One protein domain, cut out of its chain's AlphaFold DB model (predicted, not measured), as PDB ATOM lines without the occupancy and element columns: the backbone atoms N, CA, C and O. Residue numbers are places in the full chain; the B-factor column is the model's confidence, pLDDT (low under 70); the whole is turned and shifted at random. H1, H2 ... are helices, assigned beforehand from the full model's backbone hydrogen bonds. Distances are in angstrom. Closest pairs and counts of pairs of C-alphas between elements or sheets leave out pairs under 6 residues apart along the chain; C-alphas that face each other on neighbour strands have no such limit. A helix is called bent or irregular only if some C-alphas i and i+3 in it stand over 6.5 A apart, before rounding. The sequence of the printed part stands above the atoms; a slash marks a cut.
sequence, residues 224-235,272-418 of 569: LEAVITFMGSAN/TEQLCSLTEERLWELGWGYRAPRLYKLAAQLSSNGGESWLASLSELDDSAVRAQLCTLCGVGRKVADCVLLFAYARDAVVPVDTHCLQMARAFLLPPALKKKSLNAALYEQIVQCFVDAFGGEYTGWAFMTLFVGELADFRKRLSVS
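AT A GLANCE: This is residues 224 to 235 and 272 to 418 of the 569 residues of the protein "DNA-(apurinic or apyrimidinic site) lyase" of Chrysotila carterae (UniProt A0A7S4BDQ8). Two lobes sit end to end: a larger one of H1 to H7, in which H4, H5 and H6 run in a loose arc round H1 and H7, and a smaller one of H8, H9 and H10, with H11 turning off at the far end of H10. In the larger lobe the short H2 and H3 pack on H4; in the smaller one H8 and H10 cross at about a right angle, and H9 makes a corner with H10. The printed part has 159 residues with eleven named helices, H1 to H11 in order along the chain, and no named strand; the class is all helix. The whole is compact, with a radius of gyration of the C-alphas of 17.4 A, and spans 50 by 35 by 30 A.

IN THESE COORDINATES: Find C-alpha 224 at (121.412, 75.469, 128.739); from there H1, residues 224 to 233, runs 14.2 A. After the cut, look for H2 at residues 272 to 276, 6.2 A, and H3 at residues 280 to 285, 8.9 A. Find C-alpha 289 at (131.588, 87.213, 115.866), where H4, the longest helix, sets out over residues 289 to 305 and 25.3 A; it is irregular, but only just, with C-alphas 290 and 293 6.6 A apart. Next come H5, residues 307 to 316, 16.2 A, H6, residues 319 to 326, 10.3 A, and H7, residues 334 to 344, 14.9 A. Further on are H8, residues 355 to 364, 14.6 A, H9, residues 377 to 391, 21.3 A, and H10, residues 396 to 407, 17.0 A. H11, residues 409 to 415, 10.1 A, ends with C-alpha 415 at (118.851, 59.098, 97.885).

HOW THE PARTS SIT: Begin at H1, which touches H7 at a steep tilt of 43 degrees, opposite ways; the closest C-alphas are those of Phe 230 and Val 336, 5.6 A apart. H1 is close to H4 but not clearly touching, with the C-alphas of Gly 232 and Arg 291 closest at 7.1 A. H2 touches residues 296 to 303 of H4, closest at C-alphas 276 and 299, 5.5 A. H3 and H4 form a helical hairpin at a steep tilt of 44 degrees, closest at C-alphas 283 and 292, 4.9 A. H5 touches no helix but is near H1, H4 and H6; its closest C-alphas to H6 are 314 and 322, 5.8 A. H6 touches H7, closest at C-alphas 323 and 337, 5.5 A, about perpendicular at 72 degrees, only just beyond steep. H7 is close to H10 but not clearly touching, with C-alphas 342 and 397 closest at 6.8 A, while H7 and H8 are apart. H10 is the hub, touching three helices: H8, closest at C-alphas 357 and 404, 7.3 A; H9, closest at C-alphas 388 and 396, 6.1 A; and H11, only just and only at the corner, closest at C-alphas 406 and 412, 5.6 A. H8 and H9 only just touch, with 3 pairs of C-alphas within 8 A, closest at 361 and 383, 6.5 A. In H1, H2, H3, H6, H7, H8 and H10 every O i to N i+4 pair is within hydrogen-bond range; H4 has 10 of 13, H5 4 of 6, H9 10 of 11, and H11 1 of 3 beside 2 of 4 O i to N i+3 pairs.

THE WHOLE: The two C-alphas farthest apart are those of Ser 304 and Val 417, 52.6 A. Residues 236 to 271 are not printed, and C-alphas 235 and 272 are 23.6 A apart across the cut. Of the links that are printed whole, H8 to H9 is long, residues 365 to 376. The mean pLDDT of the printed part is 93.0; look for values under 70 at residues 414 to 418.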
ATOM      1  N   LEU A 224     120.401  74.415 128.874       98.25
ATOM      2  CA  LEU A 224     121.412  75.469 128.739       98.25
ATOM      3  C   LEU A 224     122.295  75.242 127.504       98.25
ATOM      4  O   LEU A 224     122.442  76.152 126.680       98.25
ATOM      5  N   GLU A 225     122.820  74.020 127.335       97.88
ATOM      6  CA  GLU A 225     123.580  73.640 126.137       97.88
ATOM      7  C   GLU A 225     122.740  73.879 124.878       97.88
ATOM      8  O   GLU A 225     123.212  74.525 123.938       97.88
ATOM      9  N   ALA A 226     121.482  73.427 124.872       98.00
ATOM     10  CA  ALA A 226     120.580  73.585 123.738       98.00
ATOM     11  C   ALA A 226     120.338  75.063 123.381       98.00
ATOM     12  O   ALA A 226     120.518  75.452 122.223       98.00
ATOM     13  N   VAL A 227     119.972  75.910 124.351       98.44
ATOM     14  CA  VAL A 227     119.693  77.343 124.128       98.44
ATOM     15  C   VAL A 227     120.885  78.047 123.480       98.44
ATOM     16  O   VAL A 227     120.730  78.715 122.452       98.44
ATOM     17  N   ILE A 228     122.086  77.862 124.028       98.19
ATOM     18  CA  ILE A 228     123.300  78.533 123.548       98.19
ATOM     19  C   ILE A 228     123.748  77.968 122.200       98.19
ATOM     20  O   ILE A 228     124.074  78.724 121.279       98.19
ATOM     21  N   THR A 229     123.688  76.646 122.038       97.31
ATOM     22  CA  THR A 229     124.097  75.953 120.813       97.31
ATOM     23  C   THR A 229     123.189  76.283 119.628       97.31
ATOM     24  O   THR A 229     123.683  76.568 118.529       97.31
ATOM     25  N   PHE A 230     121.867  76.334 119.827       97.62
ATOM     26  CA  PHE A 230     120.935  76.725 118.768       97.62
ATOM     27  C   PHE A 230     120.934  78.234 118.498       97.62
ATOM     28  O   PHE A 230     120.761  78.620 117.337       97.62
ATOM     29  N   MET A 231     121.214  79.090 119.488       97.25
ATOM     30  CA  MET A 231     121.466  80.520 119.253       97.25
ATOM     31  C   MET A 231     122.737  80.719 118.400       97.25
ATOM     32  O   MET A 231     122.704  81.434 117.392       97.25
ATOM     33  N   GLY A 232     123.817  79.983 118.698       95.81
ATOM     34  CA  GLY A 232     125.023  79.899 117.864       95.81
ATOM     35  C   GLY A 232     124.738  79.466 116.419       95.81
ATOM     36  O   GLY A 232     125.312  80.021 115.473       95.81
ATOM     37  N   SER A 233     123.793  78.537 116.223       94.06
ATOM     38  CA  SER A 233     123.432  77.996 114.901       94.06
ATOM     39  C   SER A 233     122.801  79.023 113.945       94.06
ATOM     40  O   SER A 233     122.811  78.825 112.728       94.06
ATOM     41  N   ALA A 234     122.252  80.130 114.458       88.88
ATOM     42  CA  ALA A 234     121.496  81.090 113.657       88.88
ATOM     43  C   ALA A 234     122.382  81.773 112.595       88.88
ATOM     44  O   ALA A 234     123.323  82.501 112.932       88.88
ATOM     45  N   ASN A 235     122.072  81.555 111.308       87.06
ATOM     46  CA  ASN A 235     122.892  81.987 110.161       87.06
ATOM     47  C   ASN A 235     124.357  81.492 110.273       87.06
ATOM     48  O   ASN A 235     125.318  82.257 110.178       87.06
ATOM     49  N   THR A 272     125.721  78.695 133.683       98.50
ATOM     50  CA  THR A 272     125.287  80.102 133.548       98.50
ATOM     51  C   THR A 272     126.250  81.062 134.259       98.50
ATOM     52  O   THR A 272     126.589  82.113 133.717       98.50
ATOM     53  N   GLU A 273     126.748  80.686 135.439       98.19
ATOM     54  CA  GLU A 273     127.710  81.474 136.223       98.19
ATOM     55  C   GLU A 273     129.045  81.651 135.487       98.19
ATOM     56  O   GLU A 273     129.559  82.765 135.372       98.19
ATOM     57  N   GLN A 274     129.576  80.561 134.922       98.44
ATOM     58  CA  GLN A 274     130.784  80.575 134.099       98.44
ATOM     59  C   GLN A 274     130.609  81.479 132.873       98.44
ATOM     60  O   GLN A 274     131.464  82.319 132.593       98.44
ATOM     61  N   LEU A 275     129.469  81.389 132.186       98.44
ATOM     62  CA  LEU A 275     129.147  82.227 131.026       98.44
ATOM     63  C   LEU A 275     129.026  83.716 131.388       98.44
ATOM     64  O   LEU A 275     129.434  84.565 130.599       98.44
ATOM     65  N   CYS A 276     128.523  84.039 132.584       98.12
ATOM     66  CA  CYS A 276     128.490  85.404 133.116       98.12
ATOM     67  C   CYS A 276     129.871  85.975 133.490       98.12
ATOM     68  O   CYS A 276     129.984  87.190 133.640       98.12
ATOM     69  N   SER A 277     130.911  85.144 133.624       98.00
ATOM     70  CA  SER A 277     132.291  85.610 133.855       98.00
ATOM     71  C   SER A 277     133.027  86.042 132.576       98.00
ATOM     72  O   SER A 277     134.072  86.686 132.662       98.00
ATOM     73  N   LEU A 278     132.488  85.726 131.392       98.00
ATOM     74  CA  LEU A 278     133.089  86.089 130.107       98.00
ATOM     75  C   LEU A 278     132.724  87.519 129.703       98.00
ATOM     76  O   LEU A 278     131.570  87.931 129.808       98.00
ATOM     77  N   THR A 279     133.691  88.253 129.153       98.06
ATOM     78  CA  THR A 279     133.433  89.552 128.515       98.06
ATOM     79  C   THR A 279     132.974  89.375 127.063       98.06
ATOM     80  O   THR A 279     133.120  88.301 126.468       98.06
ATOM     81  N   GLU A 280     132.430  90.432 126.451       97.88
ATOM     82  CA  GLU A 280     132.054  90.379 125.035       97.88
ATOM     83  C   GLU A 280     133.287  90.165 124.139       97.88
ATOM     84  O   GLU A 280     133.245  89.358 123.212       97.88
ATOM     85  N   GLU A 281     134.400  90.831 124.448       98.19
ATOM     86  CA  GLU A 281     135.673  90.740 123.724       98.19
ATOM     87  C   GLU A 281     136.188  89.299 123.704       98.19
ATOM     88  O   GLU A 281     136.538  88.784 122.640       98.19
ATOM     89  N   ARG A 282     136.138  88.595 124.844       98.12
ATOM     90  CA  ARG A 282     136.572  87.196 124.902       98.12
ATOM     91  C   ARG A 282     135.692  86.280 124.047       98.12
ATOM     92  O   ARG A 282     136.186  85.358 123.400       98.12
ATOM     93  N   LEU A 283     134.395  86.567 123.950       98.25
ATOM     94  CA  LEU A 283     133.487  85.850 123.050       98.25
ATOM     95  C   LEU A 283     133.754  86.159 121.560       98.25
ATOM     96  O   LEU A 283     133.549  85.284 120.710       98.25
ATOM     97  N   TRP A 284     134.245  87.359 121.222       97.88
ATOM     98  CA  TRP A 284     134.753  87.662 119.877       97.88
ATOM     99  C   TRP A 284     136.011  86.841 119.554       97.88
ATOM    100  O   TRP A 284     136.061  86.235 118.480       97.88
ATOM    101  N   GLU A 285     136.970  86.748 120.483       97.88
ATOM    102  CA  GLU A 285     138.184  85.920 120.353       97.88
ATOM    103  C   GLU A 285     137.858  84.425 120.185       97.88
ATOM    104  O   GLU A 285     138.427  83.758 119.322       97.88
ATOM    105  N   LEU A 286     136.855  83.917 120.914       96.94
ATOM    106  CA  LEU A 286     136.303  82.560 120.771       96.94
ATOM    107  C   LEU A 286     135.487  82.347 119.468       96.94
ATOM    108  O   LEU A 286     134.828  81.321 119.289       96.94
ATOM    109  N   GLY A 287     135.508  83.302 118.533       95.94
ATOM    110  CA  GLY A 287     135.004  83.136 117.164       95.94
ATOM    111  C   GLY A 287     133.491  83.306 116.977       95.94
ATOM    112  O   GLY A 287     132.977  83.060 115.872       95.94
ATOM    113  N   TRP A 288     132.757  83.762 118.001       96.50
ATOM    114  CA  TRP A 288     131.302  83.970 117.925       96.50
ATOM    115  C   TRP A 288     130.907  85.099 116.960       96.50
ATOM    116  O   TRP A 288     129.810  85.073 116.379       96.50
ATOM    117  N   GLY A 289     131.812  86.055 116.730       95.50
ATOM    118  CA  GLY A 289     131.588  87.213 115.866       95.50
ATOM    119  C   GLY A 289     130.429  88.071 116.377       95.50
ATOM    120  O   GLY A 289     130.242  88.211 117.579       95.50
ATOM    121  N   TYR A 290     129.545  88.519 115.478       95.06
ATOM    122  CA  TYR A 290     128.339  89.303 115.812       95.06
ATOM    123  C   TYR A 290     127.361  88.647 116.820       95.06
ATOM    124  O   TYR A 290     126.347  89.251 117.183       95.06
ATOM    125  N   ARG A 291     127.601  87.392 117.233       96.38
ATOM    126  CA  ARG A 291     126.846  86.704 118.291       96.38
ATOM    127  C   ARG A 291     127.435  86.903 119.687       96.38
ATOM    128  O   ARG A 291     126.685  86.715 120.634       96.38
ATOM    129  N   ALA A 292     128.696  87.315 119.829       97.56
ATOM    130  CA  ALA A 292     129.307  87.662 121.116       97.56
ATOM    131  C   ALA A 292     128.443  88.651 121.939       97.56
ATOM    132  O   ALA A 292     128.013  88.263 123.029       97.56
ATOM    133  N   PRO A 293     128.008  89.816 121.398       98.12
ATOM    134  CA  PRO A 293     127.092  90.738 122.091       98.12
ATOM    135  C   PRO A 293     125.723  90.147 122.450       98.12
ATOM    136  O   PRO A 293     124.983  90.738 123.238       98.12
ATOM    137  N   ARG A 294     125.339  89.018 121.840       97.88
ATOM    138  CA  ARG A 294     124.075  88.320 122.114       97.88
ATOM    139  C   ARG A 294     124.259  87.289 123.215       97.88
ATOM    140  O   ARG A 294     123.467  87.282 124.141       97.88
ATOM    141  N   LEU A 295     125.318  86.478 123.140       98.19
ATOM    142  CA  LEU A 295     125.660  85.487 124.160       98.19
ATOM    143  C   LEU A 295     125.962  86.157 125.506       98.19
ATOM    144  O   LEU A 295     125.406  85.732 126.511       98.19
ATOM    145  N   TYR A 296     126.727  87.252 125.511       98.44
ATOM    146  CA  TYR A 296     126.999  88.044 126.717       98.44
ATOM    147  C   TYR A 296     125.702  88.509 127.412       98.44
ATOM    148  O   TYR A 296     125.493  88.288 128.604       98.44
ATOM    149  N   LYS A 297     124.762  89.076 126.641       98.50
ATOM    150  CA  LYS A 297     123.458  89.532 127.157       98.50
ATOM    151  C   LYS A 297     122.538  88.371 127.543       98.50
ATOM    152  O   LYS A 297     121.830  88.471 128.537       98.50
ATOM    153  N   LEU A 298     122.569  87.273 126.792       98.50
ATOM    154  CA  LEU A 298     121.804  86.058 127.068       98.50
ATOM    155  C   LEU A 298     122.261  85.392 128.372       98.50
ATOM    156  O   LEU A 298     121.402  84.999 129.149       98.50
ATOM    157  N   ALA A 299     123.565  85.329 128.653       98.50
ATOM    158  CA  ALA A 299     124.087  84.819 129.922       98.50
ATOM    159  C   ALA A 299     123.578  85.658 131.108       98.50
ATOM    160  O   ALA A 299     122.997  85.118 132.047       98.50
ATOM    161  N   ALA A 300     123.683  86.989 131.014       98.44
ATOM    162  CA  ALA A 300     123.160  87.898 132.035       98.44
ATOM    163  C   ALA A 300     121.635  87.767 132.238       98.44
ATOM    164  O   ALA A 300     121.162  87.820 133.373       98.44
ATOM    165  N   GLN A 301     120.859  87.554 131.167       98.56
ATOM    166  CA  GLN A 301     119.418  87.282 131.262       98.56
ATOM    167  C   GLN A 301     119.106  85.919 131.891       98.56
ATOM    168  O   GLN A 301     118.217  85.846 132.733       98.56
ATOM    169  N   LEU A 302     119.832  84.857 131.527       98.50
ATOM    170  CA  LEU A 302     119.684  83.543 132.158       98.50
ATOM    171  C   LEU A 302     119.948  83.639 133.662       98.50
ATOM    172  O   LEU A 302     119.094  83.239 134.445       98.50
ATOM    173  N   SER A 303     121.065  84.250 134.066       98.25
ATOM    174  CA  SER A 303     121.406  84.467 135.479       98.25
ATOM    175  C   SER A 303     120.309  85.252 136.211       98.25
ATOM    176  O   SER A 303     119.807  84.800 137.238       98.25
ATOM    177  N   SER A 304     119.835  86.355 135.617       98.25
ATOM    178  CA  SER A 304     118.749  87.183 136.172       98.25
ATOM    179  C   SER A 304     117.419  86.436 136.341       98.25
ATOM    180  O   SER A 304     116.639  86.781 137.225       98.25
ATOM    181  N   ASN A 305     117.152  85.430 135.504       97.88
ATOM    182  CA  ASN A 305     115.932  84.627 135.562       97.88
ATOM    183  C   ASN A 305     116.012  83.456 136.565       97.88
ATOM    184  O   ASN A 305     114.969  82.909 136.914       97.88
ATOM    185  N   GLY A 306     117.211  83.062 137.020       97.56
ATOM    186  CA  GLY A 306     117.439  81.870 137.856       97.56
ATOM    187  C   GLY A 306     118.182  80.712 137.167       97.56
ATOM    188  O   GLY A 306     118.126  79.579 137.643       97.56
ATOM    189  N   GLY A 307     118.858  80.978 136.047       97.94
ATOM    190  CA  GLY A 307     119.802  80.074 135.382       97.94
ATOM    191  C   GLY A 307     119.206  78.742 134.923       97.94
ATOM    192  O   GLY A 307     118.110  78.671 134.364       97.94
ATOM    193  N   GLU A 308     119.959  77.673 135.160       97.94
ATOM    194  CA  GLU A 308     119.618  76.287 134.857       97.94
ATOM    195  C   GLU A 308     118.294  75.870 135.523       97.94
ATOM    196  O   GLU A 308     117.454  75.253 134.872       97.94
ATOM    197  N   SER A 309     118.056  76.285 136.772       98.25
ATOM    198  CA  SER A 309     116.810  76.015 137.508       98.25
ATOM    199  C   SER A 309     115.592  76.696 136.874       98.25
ATOM    200  O   SER A 309     114.499  76.129 136.855       98.25
ATOM    201  N   TRP A 310     115.772  77.895 136.307       98.44
ATOM    202  CA  TRP A 310     114.714  78.561 135.548       98.44
ATOM    203  C   TRP A 310     114.398  77.804 134.259       98.44
ATOM    204  O   TRP A 310     113.227  77.532 134.007       98.44
ATOM    205  N   LEU A 311     115.419  77.394 133.495       98.44
ATOM    206  CA  LEU A 311     115.228  76.578 132.290       98.44
ATOM    207  C   LEU A 311     114.512  75.259 132.616       98.44
ATOM    208  O   LEU A 311     113.528  74.930 131.960       98.44
ATOM    209  N   ALA A 312     114.937  74.549 133.665       97.88
ATOM    210  CA  ALA A 312     114.279  73.324 134.114       97.88
ATOM    211  C   ALA A 312     112.781  73.545 134.394       97.88
ATOM    212  O   ALA A 312     111.951  72.803 133.877       97.88
ATOM    213  N   SER A 313     112.410  74.616 135.111       97.94
ATOM    214  CA  SER A 313     111.000  74.895 135.440       97.94
ATOM    215  C   SER A 313     110.100  75.236 134.240       97.94
ATOM    216  O   SER A 313     108.877  75.252 134.383       97.94
ATOM    217  N   LEU A 314     110.660  75.454 133.041       98.06
ATOM    218  CA  LEU A 314     109.865  75.579 131.817       98.06
ATOM    219  C   LEU A 314     109.267  74.233 131.348       98.06
ATOM    220  O   LEU A 314     108.350  74.257 130.531       98.06
ATOM    221  N   SER A 315     109.712  73.071 131.851       96.00
ATOM    222  CA  SER A 315     109.157  71.751 131.472       96.00
ATOM    223  C   SER A 315     107.646  71.632 131.697       96.00
ATOM    224  O   SER A 315     106.948  71.017 130.883       96.00
ATOM    225  N   GLU A 316     107.160  72.271 132.763       94.88
ATOM    226  CA  GLU A 316     105.774  72.236 133.245       94.88
ATOM    227  C   GLU A 316     104.822  73.137 132.442       94.88
ATOM    228  O   GLU A 316     103.610  73.125 132.663       94.88
ATOM    229  N   LEU A 317     105.352  73.945 131.519       97.75
ATOM    230  CA  LEU A 317     104.584  74.902 130.727       97.75
ATOM    231  C   LEU A 317     104.238  74.347 129.336       97.75
ATOM    232  O   LEU A 317     104.971  73.544 128.754       97.75
ATOM    233  N   ASP A 318     103.132  74.819 128.757       97.44
ATOM    234  CA  ASP A 318     102.782  74.483 127.375       97.44
ATOM    235  C   ASP A 318     103.780  75.077 126.361       97.44
ATOM    236  O   ASP A 318     104.470  76.065 126.625       97.44
ATOM    237  N   ASP A 319     103.839  74.492 125.164       96.88
ATOM    238  CA  ASP A 319     104.774  74.890 124.108       96.88
ATOM    239  C   ASP A 319     104.689  76.376 123.730       96.88
ATOM    240  O   ASP A 319     105.677  76.945 123.269       96.88
ATOM    241  N   SER A 320     103.528  77.020 123.865       96.88
ATOM    242  CA  SER A 320     103.352  78.452 123.604       96.88
ATOM    243  C   SER A 320     103.982  79.290 124.716       96.88
ATOM    244  O   SER A 320     104.733  80.225 124.430       96.88
ATOM    245  N   ALA A 321     103.750  78.913 125.973       98.12
ATOM    246  CA  ALA A 321     104.336  79.552 127.145       98.12
ATOM    247  C   ALA A 321     105.869  79.386 127.196       98.12
ATOM    248  O   ALA A 321     106.577  80.389 127.312       98.12
ATOM    249  N   VAL A 322     106.405  78.172 127.005       98.38
ATOM    250  CA  VAL A 322     107.862  77.925 126.927       98.38
ATOM    251  C   VAL A 322     108.496  78.753 125.809       98.38
ATOM    252  O   VAL A 322     109.488  79.449 126.017       98.38
ATOM    253  N   ARG A 323     107.894  78.737 124.616       97.81
ATOM    254  CA  ARG A 323     108.333  79.526 123.456       97.81
ATOM    255  C   ARG A 323     108.327  81.025 123.732       97.81
ATOM    256  O   ARG A 323     109.252  81.710 123.304       97.81
ATOM    257  N   ALA A 324     107.310  81.538 124.424       98.25
ATOM    258  CA  ALA A 324     107.237  82.942 124.808       98.25
ATOM    259  C   ALA A 324     108.371  83.315 125.779       98.25
ATOM    260  O   ALA A 324     109.053  84.310 125.540       98.25
ATOM    261  N   GLN A 325     108.624  82.486 126.799       98.50
ATOM    262  CA  GLN A 325     109.719  82.675 127.757       98.50
ATOM    263  C   GLN A 325     111.094  82.629 127.074       98.50
ATOM    264  O   GLN A 325     111.883  83.565 127.209       98.50
ATOM    265  N   LEU A 326     111.366  81.601 126.264       98.50
ATOM    266  CA  LEU A 326     112.629  81.463 125.529       98.50
ATOM    267  C   LEU A 326     112.878  82.637 124.567       98.50
ATOM    268  O   LEU A 326     114.000  83.129 124.487       98.50
ATOM    269  N   CYS A 327     111.846  83.138 123.882       98.25
ATOM    270  CA  CYS A 327     111.954  84.296 122.985       98.25
ATOM    271  C   CYS A 327     112.194  85.647 123.696       98.25
ATOM    272  O   CYS A 327     112.328  86.662 123.012       98.25
ATOM    273  N   THR A 328     112.270  85.694 125.034       98.19
ATOM    274  CA  THR A 328     112.761  86.884 125.758       98.19
ATOM    275  C   THR A 328     114.292  86.999 125.747       98.19
ATOM    276  O   THR A 328     114.828  88.094 125.937       98.19
ATOM    277  N   LEU A 329     115.010  85.893 125.509       98.44
ATOM    278  CA  LEU A 329     116.471  85.819 125.594       98.44
ATOM    279  C   LEU A 329     117.160  86.412 124.352       98.44
ATOM    280  O   LEU A 329     116.747  86.195 123.209       98.44
ATOM    281  N   CYS A 330     118.266  87.132 124.556       97.94
ATOM    282  CA  CYS A 330     118.948  87.856 123.487       97.94
ATOM    283  C   CYS A 330     119.443  86.926 122.363       97.94
ATOM    284  O   CYS A 330     120.334  86.099 122.541       97.94
ATOM    285  N   GLY A 331     118.880  87.090 121.163       96.06
ATOM    286  CA  GLY A 331     119.220  86.276 119.992       96.06
ATOM    287  C   GLY A 331     118.405  84.985 119.837       96.06
ATOM    288  O   GLY A 331     118.524  84.343 118.791       96.06
ATOM    289  N   VAL A 332     117.543  84.636 120.796       98.12
ATOM    290  CA  VAL A 332     116.586  83.529 120.671       98.12
ATOM    291  C   VAL A 332     115.320  84.038 119.978       98.12
ATOM    292  O   VAL A 332     114.528  84.783 120.540       98.12
ATOM    293  N   GLY A 333     115.138  83.649 118.717       96.50
ATOM    294  CA  GLY A 333     113.883  83.844 117.980       96.50
ATOM    295  C   GLY A 333     113.104  82.536 117.835       96.50
ATOM    296  O   GLY A 333     113.630  81.468 118.140       96.50
ATOM    297  N   ARG A 334     111.887  82.601 117.273       96.12
ATOM    298  CA  ARG A 334     110.960  81.457 117.114       96.12
ATOM    299  C   ARG A 334     111.625  80.145 116.659       96.12
ATOM    300  O   ARG A 334     111.418  79.135 117.313       96.12
ATOM    301  N   LYS A 335     112.475  80.157 115.620       96.12
ATOM    302  CA  LYS A 335     113.218  78.959 115.159       96.12
ATOM    303  C   LYS A 335     114.115  78.362 116.246       96.12
ATOM    304  O   LYS A 335     114.210  77.149 116.353       96.12
ATOM    305  N   VAL A 336     114.810  79.203 117.012       97.56
ATOM    306  CA  VAL A 336     115.728  78.772 118.080       97.56
ATOM    307  C   VAL A 336     114.930  78.192 119.245       97.56
ATOM    308  O   VAL A 336     115.254  77.097 119.691       97.56
ATOM    309  N   ALA A 337     113.848  78.859 119.663       98.31
ATOM    310  CA  ALA A 337     112.929  78.333 120.673       98.31
ATOM    311  C   ALA A 337     112.291  76.997 120.239       98.31
ATOM    312  O   ALA A 337     112.248  76.063 121.030       98.31
ATOM    313  N   ASP A 338     111.880  76.865 118.974       98.25
ATOM    314  CA  ASP A 338     111.325  75.615 118.436       98.25
ATOM    315  C   ASP A 338     112.373  74.489 118.351       98.25
ATOM    316  O   ASP A 338     112.040  73.336 118.616       98.25
ATOM    317  N   CYS A 339     113.645  74.786 118.041       97.75
ATOM    318  CA  CYS A 339     114.726  73.796 118.163       97.75
ATOM    319  C   CYS A 339     114.900  73.343 119.615       97.75
ATOM    320  O   CYS A 339     114.959  72.149 119.883       97.75
ATOM    321  N   VAL A 340     114.966  74.288 120.552       98.38
ATOM    322  CA  VAL A 340     115.115  73.992 121.980       98.38
ATOM    323  C   VAL A 340     113.938  73.145 122.490       98.38
ATOM    324  O   VAL A 340     114.164  72.168 123.195       98.38
ATOM    325  N   LEU A 341     112.703  73.438 122.073       98.44
ATOM    326  CA  LEU A 341     111.514  72.634 122.383       98.44
ATOM    327  C   LEU A 341     111.626  71.183 121.885       98.44
ATOM    328  O   LEU A 341     111.457  70.251 122.673       98.44
ATOM    329  N   LEU A 342     111.939  70.995 120.597       97.81
ATOM    330  CA  LEU A 342     112.046  69.670 119.979       97.81
ATOM    331  C   LEU A 342     113.182  68.837 120.594       97.81
ATOM    332  O   LEU A 342     112.993  67.658 120.891       97.81
ATOM    333  N   PHE A 343     114.354  69.446 120.791       97.62
ATOM    334  CA  PHE A 343     115.575  68.726 121.161       97.62
ATOM    335  C   PHE A 343     115.882  68.711 122.667       97.62
ATOM    336  O   PHE A 343     116.675  67.877 123.071       97.62
ATOM    337  N   ALA A 344     115.309  69.585 123.505       97.31
ATOM    338  CA  ALA A 344     115.644  69.668 124.944       97.31
ATOM    339  C   ALA A 344     114.435  69.730 125.905       97.31
ATOM    340  O   ALA A 344     114.621  69.673 127.119       97.31
ATOM    341  N   TYR A 345     113.203  69.806 125.383       97.19
ATOM    342  CA  TYR A 345     111.956  69.659 126.162       97.19
ATOM    343  C   TYR A 345     111.066  68.510 125.647       97.19
ATOM    344  O   TYR A 345     109.885  68.427 125.995       97.19
ATOM    345  N   ALA A 346     111.629  67.625 124.810       94.88
ATOM    346  CA  ALA A 346     110.978  66.431 124.258       94.88
ATOM    347  C   ALA A 346     109.641  66.697 123.521       94.88
ATOM    348  O   ALA A 346     108.763  65.836 123.477       94.88
ATOM    349  N   ARG A 347     109.457  67.893 122.941       96.00
ATOM    350  CA  ARG A 347     108.195  68.297 122.295       96.00
ATOM    351  C   ARG A 347     108.129  67.822 120.840       96.00
ATOM    352  O   ARG A 347     108.380  68.575 119.900       96.00
ATOM    353  N   ASP A 348     107.776  66.553 120.665       95.19
ATOM    354  CA  ASP A 348     107.868  65.818 119.390       95.19
ATOM    355  C   ASP A 348     106.985  66.336 118.244       95.19
ATOM    356  O   ASP A 348     107.265  66.067 117.071       95.19
ATOM    357  N   ALA A 349     105.974  67.144 118.557       94.94
ATOM    358  CA  ALA A 349     105.129  67.830 117.586       94.94
ATOM    359  C   ALA A 349     105.796  69.066 116.944       94.94
ATOM    360  O   ALA A 349     105.316  69.568 115.926       94.94
ATOM    361  N   VAL A 350     106.875  69.602 117.528       96.94
ATOM    362  CA  VAL A 350     107.414  70.919 117.157       96.94
ATOM    363  C   VAL A 350     108.288  70.851 115.902       96.94
ATOM    364  O   VAL A 350     109.213  70.051 115.802       96.94
ATOM    365  N   VAL A 351     108.022  71.748 114.944       96.94
ATOM    366  CA  VAL A 351     108.754  71.860 113.670       96.94
ATOM    367  C   VAL A 351     109.506  73.202 113.601       96.94
ATOM    368  O   VAL A 351     108.880  74.240 113.376       96.94
ATOM    369  N   PRO A 352     110.845  73.221 113.753       96.56
ATOM    370  CA  PRO A 352     111.642  74.443 113.632       96.56
ATOM    371  C   PRO A 352     111.765  74.907 112.169       96.56
ATOM    372  O   PRO A 352     112.544  74.358 111.385       96.56
ATOM    373  N   VAL A 353     111.024  75.948 111.777       95.44
ATOM    374  CA  VAL A 353     111.027  76.439 110.387       95.44
ATOM    375  C   VAL A 353     112.187  77.408 110.140       95.44
ATOM    376  O   VAL A 353     112.111  78.608 110.409       95.44
ATOM    377  N   ASP A 354     113.274  76.875 109.589       92.44
ATOM    378  CA  ASP A 354     114.432  77.629 109.105       92.44
ATOM    379  C   ASP A 354     114.441  77.782 107.564       92.44
ATOM    380  O   ASP A 354     113.439  77.555 106.878       92.44
ATOM    381  N   THR A 355     115.578  78.185 106.986       89.44
ATOM    382  CA  THR A 355     115.744  78.298 105.528       89.44
ATOM    383  C   THR A 355     115.697  76.961 104.789       89.44
ATOM    384  O   THR A 355     115.232  76.943 103.648       89.44
ATOM    385  N   HIS A 356     116.136  75.858 105.399       89.19
ATOM    386  CA  HIS A 356     116.071  74.521 104.801       89.19
ATOM    387  C   HIS A 356     114.654  73.951 104.896       89.19
ATOM    388  O   HIS A 356     114.116  73.487 103.894       89.19
ATOM    389  N   CYS A 357     113.995  74.100 106.046       92.25
ATOM    390  CA  CYS A 357     112.579  73.790 106.226       92.25
ATOM    391  C   CYS A 357     111.702  74.550 105.217       92.25
ATOM    392  O   CYS A 357     110.876  73.950 104.532       92.25
ATOM    393  N   LEU A 358     111.954  75.849 105.015       91.88
ATOM    394  CA  LEU A 358     111.288  76.648 103.983       91.88
ATOM    395  C   LEU A 358     111.562  76.132 102.558       91.88
ATOM    396  O   LEU A 358     110.655  76.150 101.727       91.88
ATOM    397  N   GLN A 359     112.784  75.692 102.242       90.75
ATOM    398  CA  GLN A 359     113.114  75.114 100.930       90.75
ATOM    399  C   GLN A 359     112.391  73.778 100.702       90.75
ATOM    400  O   GLN A 359     111.768  73.605  99.655       90.75
ATOM    401  N   MET A 360     112.402  72.885 101.693       90.31
ATOM    402  CA  MET A 360     111.675  71.611 101.689       90.31
ATOM    403  C   MET A 360     110.166  71.819 101.532       90.31
ATOM    404  O   MET A 360     109.550  71.299 100.601       90.31
ATOM    405  N   ALA A 361     109.576  72.680 102.364       91.38
ATOM    406  CA  ALA A 361     108.163  73.014 102.288       91.38
ATOM    407  C   ALA A 361     107.802  73.617 100.920       91.38
ATOM    408  O   ALA A 361     106.818  73.214 100.305       91.38
ATOM    409  N   ARG A 362     108.628  74.517 100.365       91.50
ATOM    410  CA  ARG A 362     108.453  75.038  98.994       91.50
ATOM    411  C   ARG A 362     108.585  73.965  97.914       91.50
ATOM    412  O   ARG A 362     107.937  74.101  96.876       91.50
ATOM    413  N   ALA A 363     109.395  72.930  98.109       87.44
ATOM    414  CA  ALA A 363     109.510  71.836  97.155       87.44
ATOM    415  C   ALA A 363     108.213  71.008  97.124       87.44
ATOM    416  O   ALA A 363     107.542  70.995  96.088       87.44
ATOM    417  N   PHE A 364     107.816  70.411  98.252       84.75
ATOM    418  CA  PHE A 364     106.839  69.310  98.266       84.75
ATOM    419  C   PHE A 364     105.630  69.449  99.217       84.75
ATOM    420  O   PHE A 364     104.765  68.584  99.162       84.75
ATOM    421  N   LEU A 365     105.505  70.515 100.026       86.50
ATOM    422  CA  LEU A 365     104.333  70.718 100.913       86.50
ATOM    423  C   LEU A 365     103.446  71.912 100.516       86.50
ATOM    424  O   LEU A 365     102.229  71.795 100.418       86.50
ATOM    425  N   LEU A 366     104.042  73.086 100.293       89.81
ATOM    426  CA  LEU A 366     103.308  74.340 100.130       89.81
ATOM    427  C   LEU A 366     102.552  74.408  98.792       89.81
ATOM    428  O   LEU A 366     103.137  74.124  97.741       89.81
ATOM    429  N   PRO A 367     101.306  74.917  98.769       87.56
ATOM    430  CA  PRO A 367     100.593  75.185  97.524       87.56
ATOM    431  C   PRO A 367     101.296  76.282  96.695       87.56
ATOM    432  O   PRO A 367     101.922  77.187  97.264       87.56
ATOM    433  N   PRO A 368     101.175  76.278  95.348       87.44
ATOM    434  CA  PRO A 368     101.929  77.171  94.456       87.44
ATOM    435  C   PRO A 368     101.871  78.667  94.807       87.44
ATOM    436  O   PRO A 368     102.872  79.369  94.668       87.44
ATOM    437  N   ALA A 369     100.732  79.148  95.320       87.88
ATOM    438  CA  ALA A 369     100.523  80.542  95.724       87.88
ATOM    439  C   ALA A 369     101.374  80.994  96.934       87.88
ATOM    440  O   ALA A 369     101.572  82.194  97.136       87.88
ATOM    441  N   LEU A 370     101.889  80.059  97.742       88.00
ATOM    442  CA  LEU A 370     102.758  80.358  98.887       88.00
ATOM    443  C   LEU A 370     104.248  80.211  98.548       88.00
ATOM    444  O   LEU A 370     105.075  80.885  99.164       88.00
ATOM    445  N   LYS A 371     104.607  79.417  97.525       87.88
ATOM    446  CA  LYS A 371     106.005  79.055  97.215       87.88
ATOM    447  C   LYS A 371     106.947  80.251  96.985       87.88
ATOM    448  O   LYS A 371     108.140  80.134  97.253       87.88
ATOM    449  N   LYS A 372     106.433  81.401  96.530       87.94
ATOM    450  CA  LYS A 372     107.220  82.626  96.264       87.94
ATOM    451  C   LYS A 372     107.261  83.642  97.421       87.94
ATOM    452  O   LYS A 372     107.967  84.639  97.305       87.94
ATOM    453  N   LYS A 373     106.527  83.433  98.521       87.75
ATOM    454  CA  LYS A 373     106.476  84.385  99.650       87.75
ATOM    455  C   LYS A 373     107.750  84.323 100.504       87.75
ATOM    456  O   LYS A 373     108.353  83.256 100.644       87.75
ATOM    457  N   SER A 374     108.157  85.453 101.081       88.69
ATOM    458  CA  SER A 374     109.206  85.526 102.109       88.69
ATOM    459  C   SER A 374     108.714  84.962 103.447       88.69
ATOM    460  O   SER A 374     107.515  84.996 103.735       88.69
ATOM    461  N   LEU A 375     109.636  84.447 104.270       91.19
ATOM    462  CA  LEU A 375     109.302  83.935 105.599       91.19
ATOM    463  C   LEU A 375     108.874  85.082 106.523       91.19
ATOM    464  O   LEU A 375     109.529  86.118 106.600       91.19
ATOM    465  N   ASN A 376     107.752  84.878 107.198       93.31
ATOM    466  CA  ASN A 376     107.152  85.748 108.204       93.31
ATOM    467  C   ASN A 376     106.286  84.865 109.121       93.31
ATOM    468  O   ASN A 376     106.069  83.700 108.788       93.31
ATOM    469  N   ALA A 377     105.773  85.396 110.233       93.25
ATOM    470  CA  ALA A 377     105.007  84.609 111.208       93.25
ATOM    471  C   ALA A 377     103.828  83.835 110.582       93.25
ATOM    472  O   ALA A 377     103.691  82.640 110.816       93.25
ATOM    473  N   ALA A 378     103.036  84.462 109.705       94.31
ATOM    474  CA  ALA A 378     101.902  83.790 109.066       94.31
ATOM    475  C   ALA A 378     102.334  82.662 108.108       94.31
ATOM    476  O   ALA A 378     101.659  81.639 108.033       94.31
ATOM    477  N   LEU A 379     103.459  82.816 107.393       94.38
ATOM    478  CA  LEU A 379     104.014  81.730 106.573       94.38
ATOM    479  C   LEU A 379     104.683  80.638 107.426       94.38
ATOM    480  O   LEU A 379     104.686  79.485 107.014       94.38
ATOM    481  N   TYR A 380     105.221  80.983 108.600       95.94
ATOM    482  CA  TYR A 380     105.797  80.029 109.553       95.94
ATOM    483  C   TYR A 380     104.725  79.036 110.016       95.94
ATOM    484  O   TYR A 380     104.870  77.841 109.780       95.94
ATOM    485  N   GLU A 381     103.604  79.527 110.560       94.88
ATOM    486  CA  GLU A 381     102.511  78.652 111.013       94.88
ATOM    487  C   GLU A 381     101.860  77.893 109.841       94.88
ATOM    488  O   GLU A 381     101.503  76.730 109.990       94.88
ATOM    489  N   GLN A 382     101.771  78.493 108.643       95.00
ATOM    490  CA  GLN A 382     101.307  77.782 107.437       95.00
ATOM    491  C   GLN A 382     102.235  76.626 107.039       95.00
ATOM    492  O   GLN A 382     101.752  75.604 106.564       95.00
ATOM    493  N   ILE A 383     103.553  76.755 107.230       95.31
ATOM    494  CA  ILE A 383     104.495  75.654 106.990       95.31
ATOM    495  C   ILE A 383     104.311  74.562 108.044       95.31
ATOM    496  O   ILE A 383     104.189  73.402 107.661       95.31
ATOM    497  N   VAL A 384     104.234  74.918 109.333       95.12
ATOM    498  CA  VAL A 384     103.979  73.957 110.423       95.12
ATOM    499  C   VAL A 384     102.674  73.192 110.169       95.12
ATOM    500  O   VAL A 384     102.682  71.965 110.197       95.12
ATOM    501  N   GLN A 385     101.588  73.885 109.809       93.94
ATOM    502  CA  GLN A 385     100.314  73.248 109.472       93.94
ATOM    503  C   GLN A 385     100.446  72.289 108.281       93.94
ATOM    504  O   GLN A 385      99.965  71.168 108.364       93.94
ATOM    505  N   CYS A 386     101.158  72.658 107.209       92.44
ATOM    506  CA  CYS A 386     101.374  71.741 106.083       92.44
ATOM    507  C   CYS A 386     102.224  70.504 106.439       92.44
ATOM    508  O   CYS A 386     102.109  69.492 105.749       92.44
ATOM    509  N   PHE A 387     103.064  70.550 107.481       92.25
ATOM    510  CA  PHE A 387     103.674  69.336 108.036       92.25
ATOM    511  C   PHE A 387     102.630  68.515 108.817       92.25
ATOM    512  O   PHE A 387     102.457  67.334 108.524       92.25
ATOM    513  N   VAL A 388     101.870  69.131 109.730       91.94
ATOM    514  CA  VAL A 388     100.811  68.450 110.511       91.94
ATOM    515  C   VAL A 388      99.756  67.787 109.605       91.94
ATOM    516  O   VAL A 388      99.377  66.641 109.839       91.94
ATOM    517  N   ASP A 389      99.336  68.444 108.521       89.94
ATOM    518  CA  ASP A 389      98.346  67.933 107.555       89.94
ATOM    519  C   ASP A 389      98.825  66.689 106.778       89.94
ATOM    520  O   ASP A 389      98.004  65.870 106.337       89.94
ATOM    521  N   ALA A 390     100.144  66.578 106.572       88.31
ATOM    522  CA  ALA A 390     100.799  65.534 105.782       88.31
ATOM    523  C   ALA A 390     101.278  64.341 106.624       88.31
ATOM    524  O   ALA A 390     101.366  63.223 106.109       88.31
ATOM    525  N   PHE A 391     101.589  64.580 107.901       87.38
ATOM    526  CA  PHE A 391     102.223  63.608 108.791       87.38
ATOM    527  C   PHE A 391     101.341  63.185 109.977       87.38
ATOM    528  O   PHE A 391     101.463  62.048 110.429       87.38
ATOM    529  N   GLY A 392     100.413  64.033 110.426       86.38
ATOM    530  CA  GLY A 392      99.775  63.937 111.744       86.38
ATOM    531  C   GLY A 392     100.456  64.871 112.751       86.38
ATOM    532  O   GLY A 392     101.512  65.422 112.457       86.38
ATOM    533  N   GLY A 393      99.838  65.082 113.918       83.50
ATOM    534  CA  GLY A 393     100.289  66.096 114.887       83.50
ATOM    535  C   GLY A 393     101.302  65.634 115.941       83.50
ATOM    536  O   GLY A 393     102.037  66.465 116.461       83.50
ATOM    537  N   GLU A 394     101.351  64.340 116.266       88.56
ATOM    538  CA  GLU A 394     102.049  63.827 117.460       88.56
ATOM    539  C   GLU A 394     103.581  63.864 117.331       88.56
ATOM    540  O   GLU A 394     104.260  64.473 118.152       88.56
ATOM    541  N   TYR A 395     104.123  63.293 116.250       91.44
ATOM    542  CA  TYR A 395     105.569  63.175 116.009       91.44
ATOM    543  C   TYR A 395     106.074  64.084 114.875       91.44
ATOM    544  O   TYR A 395     107.071  63.782 114.217       91.44
ATOM    545  N   THR A 396     105.373  65.184 114.582       92.38
ATOM    546  CA  THR A 396     105.624  66.039 113.404       92.38
ATOM    547  C   THR A 396     107.091  66.481 113.258       92.38
ATOM    548  O   THR A 396     107.614  66.554 112.142       92.38
ATOM    549  N   GLY A 397     107.786  66.723 114.374       94.75
ATOM    550  CA  GLY A 397     109.211  67.055 114.422       94.75
ATOM    551  C   GLY A 397     110.131  65.914 113.968       94.75
ATOM    552  O   GLY A 397     111.129  66.170 113.294       94.75
ATOM    553  N   TRP A 398     109.772  64.652 114.229       94.31
ATOM    554  CA  TRP A 398     110.501  63.466 113.748       94.31
ATOM    555  C   TRP A 398     110.357  63.292 112.234       94.31
ATOM    556  O   TRP A 398     111.343  63.030 111.539       94.31
ATOM    557  N   ALA A 399     109.152  63.516 111.697       92.19
ATOM    558  CA  ALA A 399     108.936  63.508 110.250       92.19
ATOM    559  C   ALA A 399     109.718  64.628 109.545       92.19
ATOM    560  O   ALA A 399     110.365  64.397 108.517       92.19
ATOM    561  N   PHE A 400     109.706  65.830 110.130       93.31
ATOM    562  CA  PHE A 400     110.529  66.949 109.684       93.31
ATOM    563  C   PHE A 400     112.027  66.608 109.704       93.31
ATOM    564  O   PHE A 400     112.705  66.833 108.698       93.31
ATOM    565  N   MET A 401     112.546  66.030 110.793       94.00
ATOM    566  CA  MET A 401     113.968  65.693 110.886       94.00
ATOM    567  C   MET A 401     114.381  64.587 109.912       94.00
ATOM    568  O   MET A 401     115.424  64.714 109.276       94.00
ATOM    569  N   THR A 402     113.549  63.567 109.696       92.50
ATOM    570  CA  THR A 402     113.789  62.524 108.680       92.50
ATOM    571  C   THR A 402     113.998  63.133 107.286       92.50
ATOM    572  O   THR A 402     114.952  62.794 106.583       92.50
ATOM    573  N   LEU A 403     113.147  64.092 106.902       90.94
ATOM    574  CA  LEU A 403     113.290  64.853 105.656       90.94
ATOM    575  C   LEU A 403     114.539  65.744 105.643       90.94
ATOM    576  O   LEU A 403     115.279  65.743 104.659       90.94
ATOM    577  N   PHE A 404     114.786  66.480 106.730       92.12
ATOM    578  CA  PHE A 404     115.937  67.375 106.858       92.12
ATOM    579  C   PHE A 404     117.256  66.618 106.663       92.12
ATOM    580  O   PHE A 404     118.091  67.042 105.864       92.12
ATOM    581  N   VAL A 405     117.421  65.470 107.332       91.56
ATOM    582  CA  VAL A 405     118.616  64.622 107.209       91.56
ATOM    583  C   VAL A 405     118.768  64.092 105.781       91.56
ATOM    584  O   VAL A 405     119.877  64.111 105.250       91.56
ATOM    585  N   GLY A 406     117.674  63.693 105.124       88.06
ATOM    586  CA  GLY A 406     117.691  63.250 103.726       88.06
ATOM    587  C   GLY A 406     118.205  64.306 102.736       88.06
ATOM    588  O   GLY A 406     118.925  63.975 101.793       88.06
ATOM    589  N   GLU A 407     117.891  65.583 102.966       85.00
ATOM    590  CA  GLU A 407     118.320  66.696 102.108       85.00
ATOM    591  C   GLU A 407     119.762  67.183 102.374       85.00
ATOM    592  O   GLU A 407     120.326  67.896 101.537       85.00
ATOM    593  N   LEU A 408     120.407  66.768 103.475       84.38
ATOM    594  CA  LEU A 408     121.827  67.054 103.724       84.38
ATOM    595  C   LEU A 408     122.718  66.405 102.650       84.38
ATOM    596  O   LEU A 408     122.515  65.259 102.242       84.38
ATOM    597  N   ALA A 409     123.759  67.120 102.212       78.38
ATOM    598  CA  ALA A 409     124.557  66.767 101.031       78.38
ATOM    599  C   ALA A 409     125.179  65.352 101.056       78.38
ATOM    600  O   ALA A 409     125.338  64.734  99.999       78.38
ATOM    601  N   ASP A 410     125.497  64.821 102.239       73.56
ATOM    602  CA  ASP A 410     126.119  63.501 102.412       73.56
ATOM    603  C   ASP A 410     125.121  62.334 102.479       73.56
ATOM    604  O   ASP A 410     125.530  61.170 102.412       73.56
ATOM    605  N   PHE A 411     123.819  62.624 102.542       75.88
ATOM    606  CA  PHE A 411     122.733  61.640 102.450       75.88
ATOM    607  C   PHE A 411     121.950  61.777 101.141       75.88
ATOM    608  O   PHE A 411     121.630  60.764 100.519       75.88
ATOM    609  N   ARG A 412     121.794  62.999 100.616       73.38
ATOM    610  CA  ARG A 412     121.174  63.286  99.310       73.38
ATOM    611  C   ARG A 412     121.804  62.493  98.155       73.38
ATOM    612  O   ARG A 412     121.087  61.988  97.297       73.38
ATOM    613  N   LYS A 413     123.133  62.298  98.182       70.06
ATOM    614  CA  LYS A 413     123.883  61.433  97.241       70.06
ATOM    615  C   LYS A 413     123.424  59.966  97.264       70.06
ATOM    616  O   LYS A 413     123.458  59.299  96.234       70.06
ATOM    617  N   ARG A 414     122.994  59.457  98.423       62.00
ATOM    618  CA  ARG A 414     122.494  58.082  98.608       62.00
ATOM    619  C   ARG A 414     121.055  57.979  98.098       62.00
ATOM    620  O   ARG A 414     120.743  57.068  97.334       62.00
ATOM    621  N   LEU A 415     120.222  58.982  98.406       60.47
ATOM    622  CA  LEU A 415     118.851  59.098  97.885       60.47
ATOM    623  C   LEU A 415     118.789  59.147  96.351       60.47
ATOM    624  O   LEU A 415     117.826  58.647  95.769       60.47
ATOM    625  N   SER A 416     119.796  59.727  95.686       58.94
ATOM    626  CA  SER A 416     119.875  59.770  94.218       58.94
ATOM    627  C   SER A 416     120.283  58.452  93.550       58.94
ATOM    628  O   SER A 416     120.102  58.332  92.343       58.94
ATOM    629  N   VAL A 417     120.828  57.481  94.295       54.03
ATOM    630  CA  VAL A 417     121.328  56.204  93.744       54.03
ATOM    631  C   VAL A 417     120.363  55.040  93.992       54.03
ATOM    632  O   VAL A 417     120.318  54.112  93.190       54.03
ATOM    633  N   SER A 418     119.567  55.082  95.065       46.03
ATOM    634  CA  SER A 418     118.603  54.022  95.381       46.03
ATOM    635  C   SER A 418     117.292  54.172  94.583       46.03
ATOM    636  O   SER A 418     116.635  55.217  94.689       46.03
TER     637      SER A 418